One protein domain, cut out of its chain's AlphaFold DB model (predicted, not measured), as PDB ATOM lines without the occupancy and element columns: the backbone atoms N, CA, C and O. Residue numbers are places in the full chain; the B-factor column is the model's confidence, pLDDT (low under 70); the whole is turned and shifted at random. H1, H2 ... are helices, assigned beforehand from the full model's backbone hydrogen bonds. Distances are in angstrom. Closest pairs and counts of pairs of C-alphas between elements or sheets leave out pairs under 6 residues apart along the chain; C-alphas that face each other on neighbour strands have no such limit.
ATOM      1  N   VAL A  52     -37.004  40.871 -29.794       94.38
ATOM      2  CA  VAL A  52     -36.854  40.425 -31.192       94.38
ATOM      3  C   VAL A  52     -35.434  39.906 -31.455       94.38
ATOM      4  O   VAL A  52     -35.256  38.936 -32.195       94.38
ATOM      5  N   ASN A  53     -34.423  40.512 -30.825       93.19
ATOM      6  CA  ASN A  53     -33.024  40.109 -30.967       93.19
ATOM      7  C   ASN A  53     -32.758  38.713 -30.378       93.19
ATOM      8  O   ASN A  53     -32.041  37.918 -30.988       93.19
ATOM      9  N   ASP A  54     -33.393  38.367 -29.257       93.88
ATOM     10  CA  ASP A  54     -33.274  37.027 -28.669       93.88
ATOM     11  C   ASP A  54     -33.783  35.959 -29.642       93.88
ATOM     12  O   ASP A  54     -33.118  34.949 -29.877       93.88
ATOM     13  N   VAL A  55     -34.917  36.218 -30.304       94.38
ATOM     14  CA  VAL A  55     -35.460  35.306 -31.323       94.38
ATOM     15  C   VAL A  55     -34.512  35.171 -32.516       94.38
ATOM     16  O   VAL A  55     -34.270  34.061 -32.992       94.38
ATOM     17  N   LEU A  56     -33.947  36.280 -33.003       93.38
ATOM     18  CA  LEU A  56     -32.983  36.264 -34.109       93.38
ATOM     19  C   LEU A  56     -31.705  35.497 -33.744       93.38
ATOM     20  O   LEU A  56     -31.205  34.714 -34.555       93.38
ATOM     21  N   THR A  57     -31.218  35.665 -32.518       92.75
ATOM     22  CA  THR A  57     -30.039  34.963 -32.000       92.75
ATOM     23  C   THR A  57     -30.297  33.459 -31.918       92.75
ATOM     24  O   THR A  57     -29.482  32.666 -32.397       92.75
ATOM     25  N   SER A  58     -31.467  33.050 -31.425       93.00
ATOM     26  CA  SER A  58     -31.880  31.642 -31.390       93.00
ATOM     27  C   SER A  58     -31.997  31.034 -32.786       93.00
ATOM     28  O   SER A  58     -31.601  29.886 -32.988       93.00
ATOM     29  N   VAL A  59     -32.472  31.793 -33.780       92.06
ATOM     30  CA  VAL A  59     -32.547  31.319 -35.172       92.06
ATOM     31  C   VAL A  59     -31.158  31.085 -35.768       92.06
ATOM     32  O   VAL A  59     -30.956  30.078 -36.447       92.06
ATOM     33  N   GLY A  60     -30.213  31.998 -35.526       86.38
ATOM     34  CA  GLY A  60     -28.858  31.925 -36.079       86.38
ATOM     35  C   GLY A  60     -27.920  30.954 -35.353       86.38
ATOM     36  O   GLY A  60     -26.996  30.436 -35.978       86.38
ATOM     37  N   GLY A  61     -28.140  30.707 -34.058       80.56
ATOM     38  CA  GLY A  61     -27.199  29.979 -33.199       80.56
ATOM     39  C   GLY A  61     -27.643  28.599 -32.702       80.56
ATOM     40  O   GLY A  61     -26.796  27.839 -32.238       80.56
ATOM     41  N   SER A  62     -28.934  28.248 -32.771       77.00
ATOM     42  CA  SER A  62     -29.469  27.042 -32.112       77.00
ATOM     43  C   SER A  62     -30.075  26.008 -33.073       77.00
ATOM     44  O   SER A  62     -30.405  26.292 -34.227       77.00
ATOM     45  N   ASN A  63     -30.313  24.795 -32.557       71.25
ATOM     46  CA  ASN A  63     -31.043  23.729 -33.259       71.25
ATOM     47  C   ASN A  63     -32.501  24.107 -33.601       71.25
ATOM     48  O   ASN A  63     -33.137  23.450 -34.430       71.25
ATOM     49  N   GLU A  64     -33.041  25.163 -32.993       82.62
ATOM     50  CA  GLU A  64     -34.418  25.624 -33.185       82.62
ATOM     51  C   GLU A  64     -34.577  26.471 -34.453       82.62
ATOM     52  O   GLU A  64     -35.703  26.703 -34.908       82.62
ATOM     53  N   GLY A  65     -33.466  26.863 -35.092       84.56
ATOM     54  CA  GLY A  65     -33.459  27.753 -36.254       84.56
ATOM     55  C   GLY A  65     -34.309  27.274 -37.428       84.56
ATOM     56  O   GLY A  65     -34.900  28.088 -38.134       84.56
ATOM     57  N   ARG A  66     -34.497  25.958 -37.600       86.00
ATOM     58  CA  ARG A  66     -35.428  25.424 -38.613       86.00
ATOM     59  C   ARG A  66     -36.897  25.709 -38.300       86.00
ATOM     60  O   ARG A  66     -37.672  25.975 -39.214       86.00
ATOM     61  N   VAL A  67     -37.298  25.615 -37.033       92.69
ATOM     62  CA  VAL A  67     -38.696  25.810 -36.621       92.69
ATOM     63  C   VAL A  67     -39.019  27.296 -36.561       92.69
ATOM     64  O   VAL A  67     -40.031  27.714 -37.132       92.69
ATOM     65  N   LEU A  68     -38.139  28.076 -35.929       94.38
ATOM     66  CA  LEU A  68     -38.274  29.524 -35.766       94.38
ATOM     67  C   LEU A  68     -38.038  30.278 -37.079       94.38
ATOM     68  O   LEU A  68     -38.688  31.287 -37.334       94.38
ATOM     69  N   GLY A  69     -37.214  29.734 -37.978       92.56
ATOM     70  CA  GLY A  69     -36.973  30.280 -39.314       92.56
ATOM     71  C   GLY A  69     -38.248  30.509 -40.133       92.56
ATOM     72  O   GLY A  69     -38.291  31.405 -40.969       92.56
ATOM     73  N   ALA A  70     -39.315  29.747 -39.876       92.88
ATOM     74  CA  ALA A  70     -40.598  29.897 -40.561       92.88
ATOM     75  C   ALA A  70     -41.495  31.019 -39.995       92.88
ATOM     76  O   ALA A  70     -42.561  31.282 -40.557       92.88
ATOM     77  N   ILE A  71     -41.105  31.671 -38.893       94.56
ATOM     78  CA  ILE A  71     -41.805  32.852 -38.370       94.56
ATOM     79  C   ILE A  71     -41.662  33.991 -39.383       94.56
ATOM     80  O   ILE A  71     -40.601  34.197 -39.975       94.56
ATOM     81  N   SER A  72     -42.748  34.732 -39.613       93.50
ATOM     82  CA  SER A  72     -42.691  35.933 -40.444       93.50
ATOM     83  C   SER A  72     -42.036  37.073 -39.674       93.50
ATOM     84  O   SER A  72     -42.447  37.364 -38.554       93.50
ATOM     85  N   LEU A  73     -41.100  37.780 -40.313       93.50
ATOM     86  CA  LEU A  73     -40.480  38.969 -39.729       93.50
ATOM     87  C   LEU A  73     -41.542  40.008 -39.344       93.50
ATOM     88  O   LEU A  73     -41.527  40.524 -38.238       93.50
ATOM     89  N   ARG A  74     -42.541  40.234 -40.205       93.25
ATOM     90  CA  ARG A  74     -43.663  41.136 -39.909       93.25
ATOM     91  C   ARG A  74     -44.426  40.730 -38.648       93.25
ATOM     92  O   ARG A  74     -44.791  41.591 -37.861       93.25
ATOM     93  N   GLN A  75     -44.715  39.438 -38.491       93.62
ATOM     94  CA  GLN A  75     -45.437  38.933 -37.320       93.62
ATOM     95  C   GLN A  75     -44.629  39.171 -36.044       93.62
ATOM     96  O   GLN A  75     -45.194  39.621 -35.058       93.62
ATOM     97  N   LEU A  76     -43.324  38.905 -36.089       95.06
ATOM     98  CA  LEU A  76     -42.428  39.109 -34.957       95.06
ATOM     99  C   LEU A  76     -42.319  40.592 -34.571       95.06
ATOM    100  O   LEU A  76     -42.453  40.934 -33.404       95.06
ATOM    101  N   LEU A  77     -42.149  41.477 -35.557       93.31
ATOM    102  CA  LEU A  77     -42.034  42.919 -35.327       93.31
ATOM    103  C   LEU A  77     -43.329  43.554 -34.812       93.31
ATOM    104  O   LEU A  77     -43.254  44.533 -34.091       93.31
ATOM    105  N   LEU A  78     -44.498  43.029 -35.194       93.12
ATOM    106  CA  LEU A  78     -45.789  43.488 -34.660       93.12
ATOM    107  C   LEU A  78     -46.117  42.904 -33.289       93.12
ATOM    108  O   LEU A  78     -46.991  43.433 -32.614       93.12
ATOM    109  N   ALA A  79     -45.495  41.781 -32.928       94.00
ATOM    110  CA  ALA A  79     -45.611  41.233 -31.586       94.00
ATOM    111  C   ALA A  79     -44.789  42.057 -30.588       94.00
ATOM    112  O   ALA A  79     -45.181  42.148 -29.440       94.00
ATOM    113  N   SER A  80     -43.678  42.662 -31.018       92.94
ATOM    114  CA  SER A  80     -42.866  43.538 -30.171       92.94
ATOM    115  C   SER A  80     -43.378  44.982 -30.182       92.94
ATOM    116  O   SER A  80     -43.596  45.563 -31.245       92.94
ATOM    117  N   ASP A  81     -43.470  45.595 -29.003       85.12
ATOM    118  CA  ASP A  81     -43.781  47.023 -28.854       85.12
ATOM    119  C   ASP A  81     -42.592  47.941 -29.226       85.12
ATOM    120  O   ASP A  81     -42.758  49.150 -29.406       85.12
ATOM    121  N   GLU A  82     -41.384  47.391 -29.408       85.75
ATOM    122  CA  GLU A  82     -40.141  48.152 -29.635       85.75
ATOM    123  C   GLU A  82     -40.079  48.825 -31.017       85.75
ATOM    124  O   GLU A  82     -39.373  49.815 -31.216       85.75
ATOM    125  N   HIS A  83     -40.803  48.290 -32.004       82.75
ATOM    126  CA  HIS A  83     -40.681  48.711 -33.404       82.75
ATOM    127  C   HIS A  83     -41.755  49.708 -33.855       82.75
ATOM    128  O   HIS A  83     -41.735  50.159 -35.008       82.75
ATOM    129  N   GLY A  84     -42.638  50.113 -32.941       82.81
ATOM    130  CA  GLY A  84     -43.642  51.146 -33.166       82.81
ATOM    131  C   GLY A  84     -44.844  50.678 -34.001       82.81
ATOM    132  O   GLY A  84     -45.130  49.487 -34.101       82.81
ATOM    133  N   PRO A  85     -45.603  51.614 -34.600       87.75
ATOM    134  CA  PRO A  85     -46.901  51.308 -35.189       87.75
ATOM    135  C   PRO A  85     -46.797  50.410 -36.428       87.75
ATOM    136  O   PRO A  85     -45.812  50.432 -37.170       87.75
ATOM    137  N   GLN A  86     -47.888  49.703 -36.736       89.12
ATOM    138  CA  GLN A  86     -47.987  48.789 -37.881       89.12
ATOM    139  C   GLN A  86     -47.553  49.407 -39.221       89.12
ATOM    140  O   GLN A  86     -46.986  48.713 -40.067       89.12
ATOM    141  N   THR A  87     -47.787  50.705 -39.421       86.69
ATOM    142  CA  THR A  87     -47.360  51.441 -40.620       86.69
ATOM    143  C   THR A  87     -45.842  51.426 -40.790       86.69
ATOM    144  O   THR A  87     -45.357  51.152 -41.887       86.69
ATOM    145  N   ARG A  88     -45.091  51.641 -39.702       87.19
ATOM    146  CA  ARG A  88     -43.622  51.626 -39.697       87.19
ATOM    147  C   ARG A  88     -43.087  50.233 -40.010       87.19
ATOM    148  O   ARG A  88     -42.192  50.089 -40.836       87.19
ATOM    149  N   VAL A  89     -43.686  49.201 -39.417       90.31
ATOM    150  CA  VAL A  89     -43.321  47.807 -39.711       90.31
ATOM    151  C   VAL A  89     -43.562  47.478 -41.186       90.31
ATOM    152  O   VAL A  89     -42.704  46.882 -41.832       90.31
ATOM    153  N   ASN A  90     -44.700  47.886 -41.754       88.75
ATOM    154  CA  ASN A  90     -44.983  47.656 -43.171       88.75
ATOM    155  C   ASN A  90     -43.977  48.378 -44.088       88.75
ATOM    156  O   ASN A  90     -43.532  47.778 -45.063       88.75
ATOM    157  N   GLN A  91     -43.595  49.621 -43.769       87.69
ATOM    158  CA  GLN A  91     -42.578  50.372 -44.516       87.69
ATOM    159  C   GLN A  91     -41.215  49.676 -44.483       87.69
ATOM    160  O   GLN A  91     -40.593  49.509 -45.525       87.69
ATOM    161  N   LEU A  92     -40.783  49.207 -43.308       88.75
ATOM    162  CA  LEU A  92     -39.530  48.466 -43.159       88.75
ATOM    163  C   LEU A  92     -39.532  47.175 -43.986       88.75
ATOM    164  O   LEU A  92     -38.553  46.863 -44.658       88.75
ATOM    165  N   ILE A  93     -40.642  46.433 -43.971       89.06
ATOM    166  CA  ILE A  93     -40.789  45.218 -44.779       89.06
ATOM    167  C   ILE A  93     -40.730  45.534 -46.276       89.06
ATOM    168  O   ILE A  93     -40.129  44.764 -47.017       89.06
ATOM    169  N   GLU A  94     -41.338  46.630 -46.726       86.81
ATOM    170  CA  GLU A  94     -41.319  47.015 -48.139       86.81
ATOM    171  C   GLU A  94     -39.924  47.456 -48.594       86.81
ATOM    172  O   GLU A  94     -39.411  46.939 -49.583       86.81
ATOM    173  N   TRP A  95     -39.259  48.293 -47.800       86.94
ATOM    174  CA  TRP A  95     -37.877  48.715 -48.032       86.94
ATOM    175  C   TRP A  95     -36.909  47.525 -48.103       86.94
ATOM    176  O   TRP A  95     -36.046  47.457 -48.977       86.94
ATOM    177  N   LEU A  96     -37.090  46.524 -47.233       88.06
ATOM    178  CA  LEU A  96     -36.276  45.308 -47.269       88.06
ATOM    179  C   LEU A  96     -36.457  44.513 -48.562       88.06
ATOM    180  O   LEU A  96     -35.489  43.914 -49.035       88.06
ATOM    181  N   LYS A  97     -37.664  44.475 -49.138       85.25
ATOM    182  CA  LYS A  97     -37.889  43.815 -50.436       85.25
ATOM    183  C   LYS A  97     -37.173  44.554 -51.557       85.25
ATOM    184  O   LYS A  97     -36.531  43.906 -52.378       85.25
ATOM    185  N   GLU A  98     -37.260  45.882 -51.549       83.75
ATOM    186  CA  GLU A  98     -36.654  46.748 -52.558       83.75
ATOM    187  C   GLU A  98     -35.129  46.583 -52.590       83.75
ATOM    188  O   GLU A  98     -34.555  46.268 -53.628       83.75
ATOM    189  N   ILE A  99     -34.466  46.676 -51.434       80.75
ATOM    190  CA  ILE A  99     -32.998  46.582 -51.352       80.75
ATOM    191  C   ILE A  99     -32.463  45.181 -51.625       80.75
ATOM    192  O   ILE A  99     -31.332  45.010 -52.080       80.75
ATOM    193  N   SER A 100     -33.251  44.154 -51.327       75.06
ATOM    194  CA  SER A 100     -32.823  42.773 -51.542       75.06
ATOM    195  C   SER A 100     -32.964  42.306 -52.993       75.06
ATOM    196  O   SER A 100     -32.681  41.133 -53.249       75.06
ATOM    197  N   ASP A 101     -33.390  43.194 -53.906       67.31
ATOM    198  CA  ASP A 101     -33.641  42.938 -55.334       67.31
ATOM    199  C   ASP A 101     -34.433  41.640 -55.550       67.31
ATOM    200  O   ASP A 101     -34.205  40.838 -56.462       67.31
ATOM    201  N   SER A 102     -35.349  41.367 -54.615       61.84
ATOM    202  CA  SER A 102     -36.106  40.127 -54.598       61.84
ATOM    203  C   SER A 102     -37.296  40.257 -55.540       61.84
ATOM    204  O   SER A 102     -38.449  40.323 -55.132       61.84
ATOM    205  N   SER A 103     -37.002  40.197 -56.840       50.34
ATOM    206  CA  SER A 103     -37.972  39.989 -57.924       50.34
ATOM    207  C   SER A 103     -38.668  38.611 -57.850       50.34
ATOM    208  O   SER A 103     -39.359  38.197 -58.776       50.34
ATOM    209  N   ASP A 104     -38.484  37.862 -56.754       54.84
ATOM    210  CA  ASP A 104     -39.087  36.552 -56.545       54.84
ATOM    211  C   ASP A 104     -40.536  36.699 -56.029       54.84
ATOM    212  O   ASP A 104     -40.745  37.046 -54.855       54.84
ATOM    213  N   PRO A 105     -41.555  36.381 -56.858       47.19
ATOM    214  CA  PRO A 105     -42.966  36.427 -56.472       47.19
ATOM    215  C   PRO A 105     -43.321  35.429 -55.354       47.19
ATOM    216  O   PRO A 105     -44.417  35.511 -54.786       47.19
ATOM    217  N   SER A 106     -42.419  34.499 -55.005       49.78
ATOM    218  CA  SER A 106     -42.573  33.572 -53.878       49.78
ATOM    219  C   SER A 106     -42.402  34.252 -52.508       49.78
ATOM    220  O   SER A 106     -42.932  33.772 -51.500       49.78
ATOM    221  N   THR A 107     -41.782  35.437 -52.463       55.28
ATOM    222  CA  THR A 107     -41.461  36.186 -51.233       55.28
ATOM    223  C   THR A 107     -42.651  36.974 -50.672       55.28
ATOM    224  O   THR A 107     -42.493  38.033 -50.066       55.28
ATOM    225  N   ARG A 108     -43.886  36.464 -50.808       60.03
ATOM    226  CA  ARG A 108     -45.072  37.086 -50.178       60.03
ATOM    227  C   ARG A 108     -44.906  37.271 -48.668       60.03
ATOM    228  O   ARG A 108     -45.586  38.106 -48.078       60.03
ATOM    229  N   LYS A 109     -44.042  36.474 -48.034       76.00
ATOM    230  CA  LYS A 109     -43.738  36.560 -46.608       76.00
ATOM    231  C   LYS A 109     -42.228  36.574 -46.403       76.00
ATOM    232  O   LYS A 109     -41.575  35.553 -46.593       76.00
ATOM    233  N   ILE A 110     -41.702  37.708 -45.945       88.56
ATOM    234  CA  ILE A 110     -40.361  37.763 -45.363       88.56
ATOM    235  C   ILE A 110     -40.390  36.949 -44.066       88.56
ATOM    236  O   ILE A 110     -41.161  37.254 -43.146       88.56
ATOM    237  N   THR A 111     -39.595  35.884 -44.025       93.38
ATOM    238  CA  THR A 111     -39.429  35.000 -42.865       93.38
ATOM    239  C   THR A 111     -38.046  35.171 -42.253       93.38
ATOM    240  O   THR A 111     -37.148  35.726 -42.888       93.38
ATOM    241  N   LEU A 112     -37.849  34.675 -41.033       93.50
ATOM    242  CA  LEU A 112     -36.528  34.706 -40.403       93.50
ATOM    243  C   LEU A 112     -35.518  33.856 -41.197       93.50
ATOM    244  O   LEU A 112     -34.385  34.272 -41.396       93.50
ATOM    245  N   ALA A 113     -35.938  32.728 -41.776       92.00
ATOM    246  CA  ALA A 113     -35.084  31.914 -42.644       92.00
ATOM    247  C   ALA A 113     -34.630  32.667 -43.907       92.00
ATOM    248  O   ALA A 113     -33.498  32.494 -44.346       92.00
ATOM    249  N   TRP A 114     -35.488  33.518 -44.480       91.06
ATOM    250  CA  TRP A 114     -35.105  34.384 -45.601       91.06
ATOM    251  C   TRP A 114     -34.040  35.408 -45.193       91.06
ATOM    252  O   TRP A 114     -33.125  35.682 -45.975       91.06
ATOM    253  N   LEU A 115     -34.151  35.941 -43.972       91.00
ATOM    254  CA  LEU A 115     -33.215  36.916 -43.413       91.00
ATOM    255  C   LEU A 115     -31.824  36.303 -43.201       91.00
ATOM    256  O   LEU A 115     -30.819  36.932 -43.524       91.00
ATOM    257  N   PHE A 116     -31.786  35.054 -42.729       90.94
ATOM    258  CA  PHE A 116     -30.570  34.267 -42.494       90.94
ATOM    259  C   PHE A 116     -30.126  33.422 -43.700       90.94
ATOM    260  O   PHE A 116     -29.294  32.528 -43.557       90.94
ATOM    261  N   ASP A 117     -30.661  33.673 -44.897       88.25
ATOM    262  CA  ASP A 117     -30.303  32.901 -46.086       88.25
ATOM    263  C   ASP A 117     -28.801  33.062 -46.408       88.25
ATOM    264  O   ASP A 117     -28.364  34.175 -46.744       88.25
ATOM    265  N   PRO A 118     -27.998  31.978 -46.371       88.50
ATOM    266  CA  PRO A 118     -26.555  32.052 -46.594       88.50
ATOM    267  C   PRO A 118     -26.200  32.517 -48.009       88.50
ATOM    268  O   PRO A 118     -25.128  33.082 -48.221       88.50
ATOM    269  N   ARG A 119     -27.107  32.352 -48.983       87.94
ATOM    270  CA  ARG A 119     -26.901  32.825 -50.360       87.94
ATOM    271  C   ARG A 119     -26.848  34.346 -50.446       87.94
ATOM    272  O   ARG A 119     -26.239  34.883 -51.363       87.94
ATOM    273  N   SER A 120     -27.450  35.038 -49.479       87.00
ATOM    274  CA  SER A 120     -27.374  36.494 -49.377       87.00
ATOM    275  C   SER A 120     -26.059  36.987 -48.764       87.00
ATOM    276  O   SER A 120     -25.842  38.195 -48.729       87.00
ATOM    277  N   GLN A 121     -25.188  36.089 -48.276       86.69
ATOM    278  CA  GLN A 121     -23.932  36.428 -47.589       86.69
ATOM    279  C   GLN A 121     -24.139  37.427 -46.435       86.69
ATOM    280  O   GLN A 121     -23.329  38.322 -46.215       86.69
ATOM    281  N   GLY A 122     -25.272  37.323 -45.732       88.44
ATOM    282  CA  GLY A 122     -25.630  38.218 -44.630       88.44
ATOM    283  C   GLY A 122     -26.157  39.594 -45.053       88.44
ATOM    284  O   GLY A 122     -26.601  40.343 -44.190       88.44
ATOM    285  N   LYS A 123     -26.195  39.932 -46.352       90.06
ATOM    286  CA  LYS A 123     -26.662  41.246 -46.840       90.06
ATOM    287  C   LYS A 123     -28.078  41.587 -46.372       90.06
ATOM    288  O   LYS A 123     -28.344  42.732 -46.027       90.06
ATOM    289  N   ARG A 124     -28.978  40.598 -46.323       90.81
ATOM    290  CA  ARG A 124     -30.363  40.788 -45.856       90.81
ATOM    291  C   ARG A 124     -30.425  41.112 -44.365       90.81
ATOM    292  O   ARG A 124     -31.164  42.008 -43.973       90.81
ATOM    293  N   LEU A 125     -29.630  40.414 -43.553       90.88
ATOM    294  CA  LEU A 125     -29.518  40.687 -42.122       90.88
ATOM    295  C   LEU A 125     -28.903  42.067 -41.867       90.88
ATOM    296  O   LEU A 125     -29.426  42.815 -41.051       90.88
ATOM    297  N   VAL A 126     -27.849  42.431 -42.604       90.94
ATOM    298  CA  VAL A 126     -27.233  43.765 -42.524       90.94
ATOM    299  C   VAL A 126     -28.236  44.853 -42.897       90.94
ATOM    300  O   VAL A 126     -28.374  45.807 -42.144       90.94
ATOM    301  N   ALA A 127     -28.981  44.693 -43.995       89.75
ATOM    302  CA  ALA A 127     -30.022  45.641 -44.387       89.75
ATOM    303  C   ALA A 127     -31.104  45.773 -43.304       89.75
ATOM    304  O   ALA A 127     -31.507  46.877 -42.969       89.75
ATOM    305  N   TYR A 128     -31.544  44.668 -42.700       91.12
ATOM    306  CA  TYR A 128     -32.476  44.722 -41.572       91.12
ATOM    307  C   TYR A 128     -31.912  45.498 -40.381       91.12
ATOM    308  O   TYR A 128     -32.598  46.377 -39.861       91.12
ATOM    309  N   CYS A 129     -30.673  45.211 -39.976       90.62
ATOM    310  CA  CYS A 129     -30.001  45.948 -38.911       90.62
ATOM    311  C   CYS A 129     -29.902  47.439 -39.251       90.62
ATOM    312  O   CYS A 129     -30.173  48.280 -38.402       90.62
ATOM    313  N   ASP A 130     -29.572  47.773 -40.491       87.44
ATOM    314  CA  ASP A 130     -29.527  49.147 -40.972       87.44
ATOM    315  C   ASP A 130     -30.911  49.816 -40.877       87.44
ATOM    316  O   ASP A 130     -31.041  50.882 -40.289       87.44
ATOM    317  N   ALA A 131     -31.980  49.144 -41.312       84.88
ATOM    318  CA  ALA A 131     -33.350  49.664 -41.277       84.88
ATOM    319  C   ALA A 131     -33.859  49.982 -39.866       84.88
ATOM    320  O   ALA A 131     -34.536  50.992 -39.651       84.88
ATOM    321  N   ILE A 132     -33.575  49.103 -38.899       86.25
ATOM    322  CA  ILE A 132     -34.041  49.292 -37.520       86.25
ATOM    323  C   ILE A 132     -33.258  50.402 -36.802       86.25
ATOM    324  O   ILE A 132     -33.830  51.046 -35.923       86.25
ATOM    325  N   HIS A 133     -32.005  50.668 -37.200       77.94
ATOM    326  CA  HIS A 133     -31.138  51.676 -36.572       77.94
ATOM    327  C   HIS A 133     -31.116  53.035 -37.302       77.94
ATOM    328  O   HIS A 133     -31.021  54.067 -36.639       77.94
ATOM    329  N   ASN A 134     -31.270  53.081 -38.632       66.44
ATOM    330  CA  ASN A 134     -31.217  54.317 -39.434       66.44
ATOM    331  C   ASN A 134     -32.473  55.186 -39.344       66.44
ATOM    332  O   ASN A 134     -32.505  56.294 -39.870       66.44
ATOM    333  N   ASN A 135     -33.504  54.741 -38.632       54.81
ATOM    334  CA  ASN A 135     -34.737  55.503 -38.463       54.81
ATOM    335  C   ASN A 135     -34.664  56.528 -37.308       54.81
ATOM    336  O   ASN A 135     -35.676  56.835 -36.673       54.81
TER     337      ASN A 135
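AT A GLANCE: This is residues 52 to 135 of the 157 residues of an uncharacterized protein of Brevibacterium aurantiacum (UniProt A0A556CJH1). The model is a compact body of helices in two groups: the longest helix, H4, has H3 and H6 packed on it, and H1, H2 and the short H5 make the other group, with H5 nearest the middle of the whole. From the long link between H4 and H5, residues 101 to 106 stick out as a free loop. The printed part has 84 residues with six named helices, H1 to H6 in chain order, and no named strand; the class is all helix. The whole is compact, with a radius of gyration of the C-alphas of 12.1 A, and its outline is rounded, spanning 33 by 30 by 22 A.

IN THESE COORDINATES: H1, residues 52 to 61, begins with C-alpha 52 at (-36.854, 40.425, -31.192) and is 14.4 A long from first to last C-alpha. H2 is residues 65 to 68, 5.2 A, and H3 is residues 73 to 79, 9.9 A. H4, residues 86 to 99, is 20.3 A long and begins with C-alpha 86 at (-47.987, 48.789, -37.881). H5, residues 112 to 115, is 5.0 A long. H6, residues 123 to 133, is 15.3 A long and ends with C-alpha 133 at (-31.138, 51.676, -36.572).

HOW THE PARTS SIT: H5 is the hub and touches H1, H2 and H6. H5 and H1 only just touch, with 3 pairs of C-alphas within 8 A, the closest being those of Leu 112 and Leu 56, 7.4 A apart. H2 touches H5, with the C-alphas of Leu 68 and Leu 112 closest at 7.2 A. H2 also touches H1, the closest C-alphas being those of Gly 65 and Val 59, 3.8 A apart. H5 and H6 only just touch, with 3 pairs of C-alphas within 8 A, and only at the corner by their link; the C-alphas of Leu 115 and Arg 124 are closest at 5.4 A. H3 is close to H5 but not clearly touching, the closest C-alphas, of Leu 73 and Leu 112, being 5.9 A apart. H3 and H4 form a helical hairpin: they touch and run opposite ways at a shallow tilt of 15 degrees, with the C-alphas of Leu 78 and Gln 86 closest at 6.6 A. H4 touches H6, the closest C-alphas being those of Leu 92 and Ala 131, 6.6 A apart; they run opposite ways at a tilt of 35.4 degrees, only just steep. H3 and H6 are apart. In H1, H3, H4 and H6 every O i to N i+4 pair is within hydrogen-bond range, and H2 and H5 are too short for such a pair.

THE WHOLE: The two C-alphas farthest apart, those of Asn 63 and Thr 87, are 33.0 A apart. The printed part has no cut. The link from H4 to H5, residues 100 to 111, is long. The mean pLDDT of the printed part is 84.8, and residues 101 to 108 and 134 to 135 are under 70.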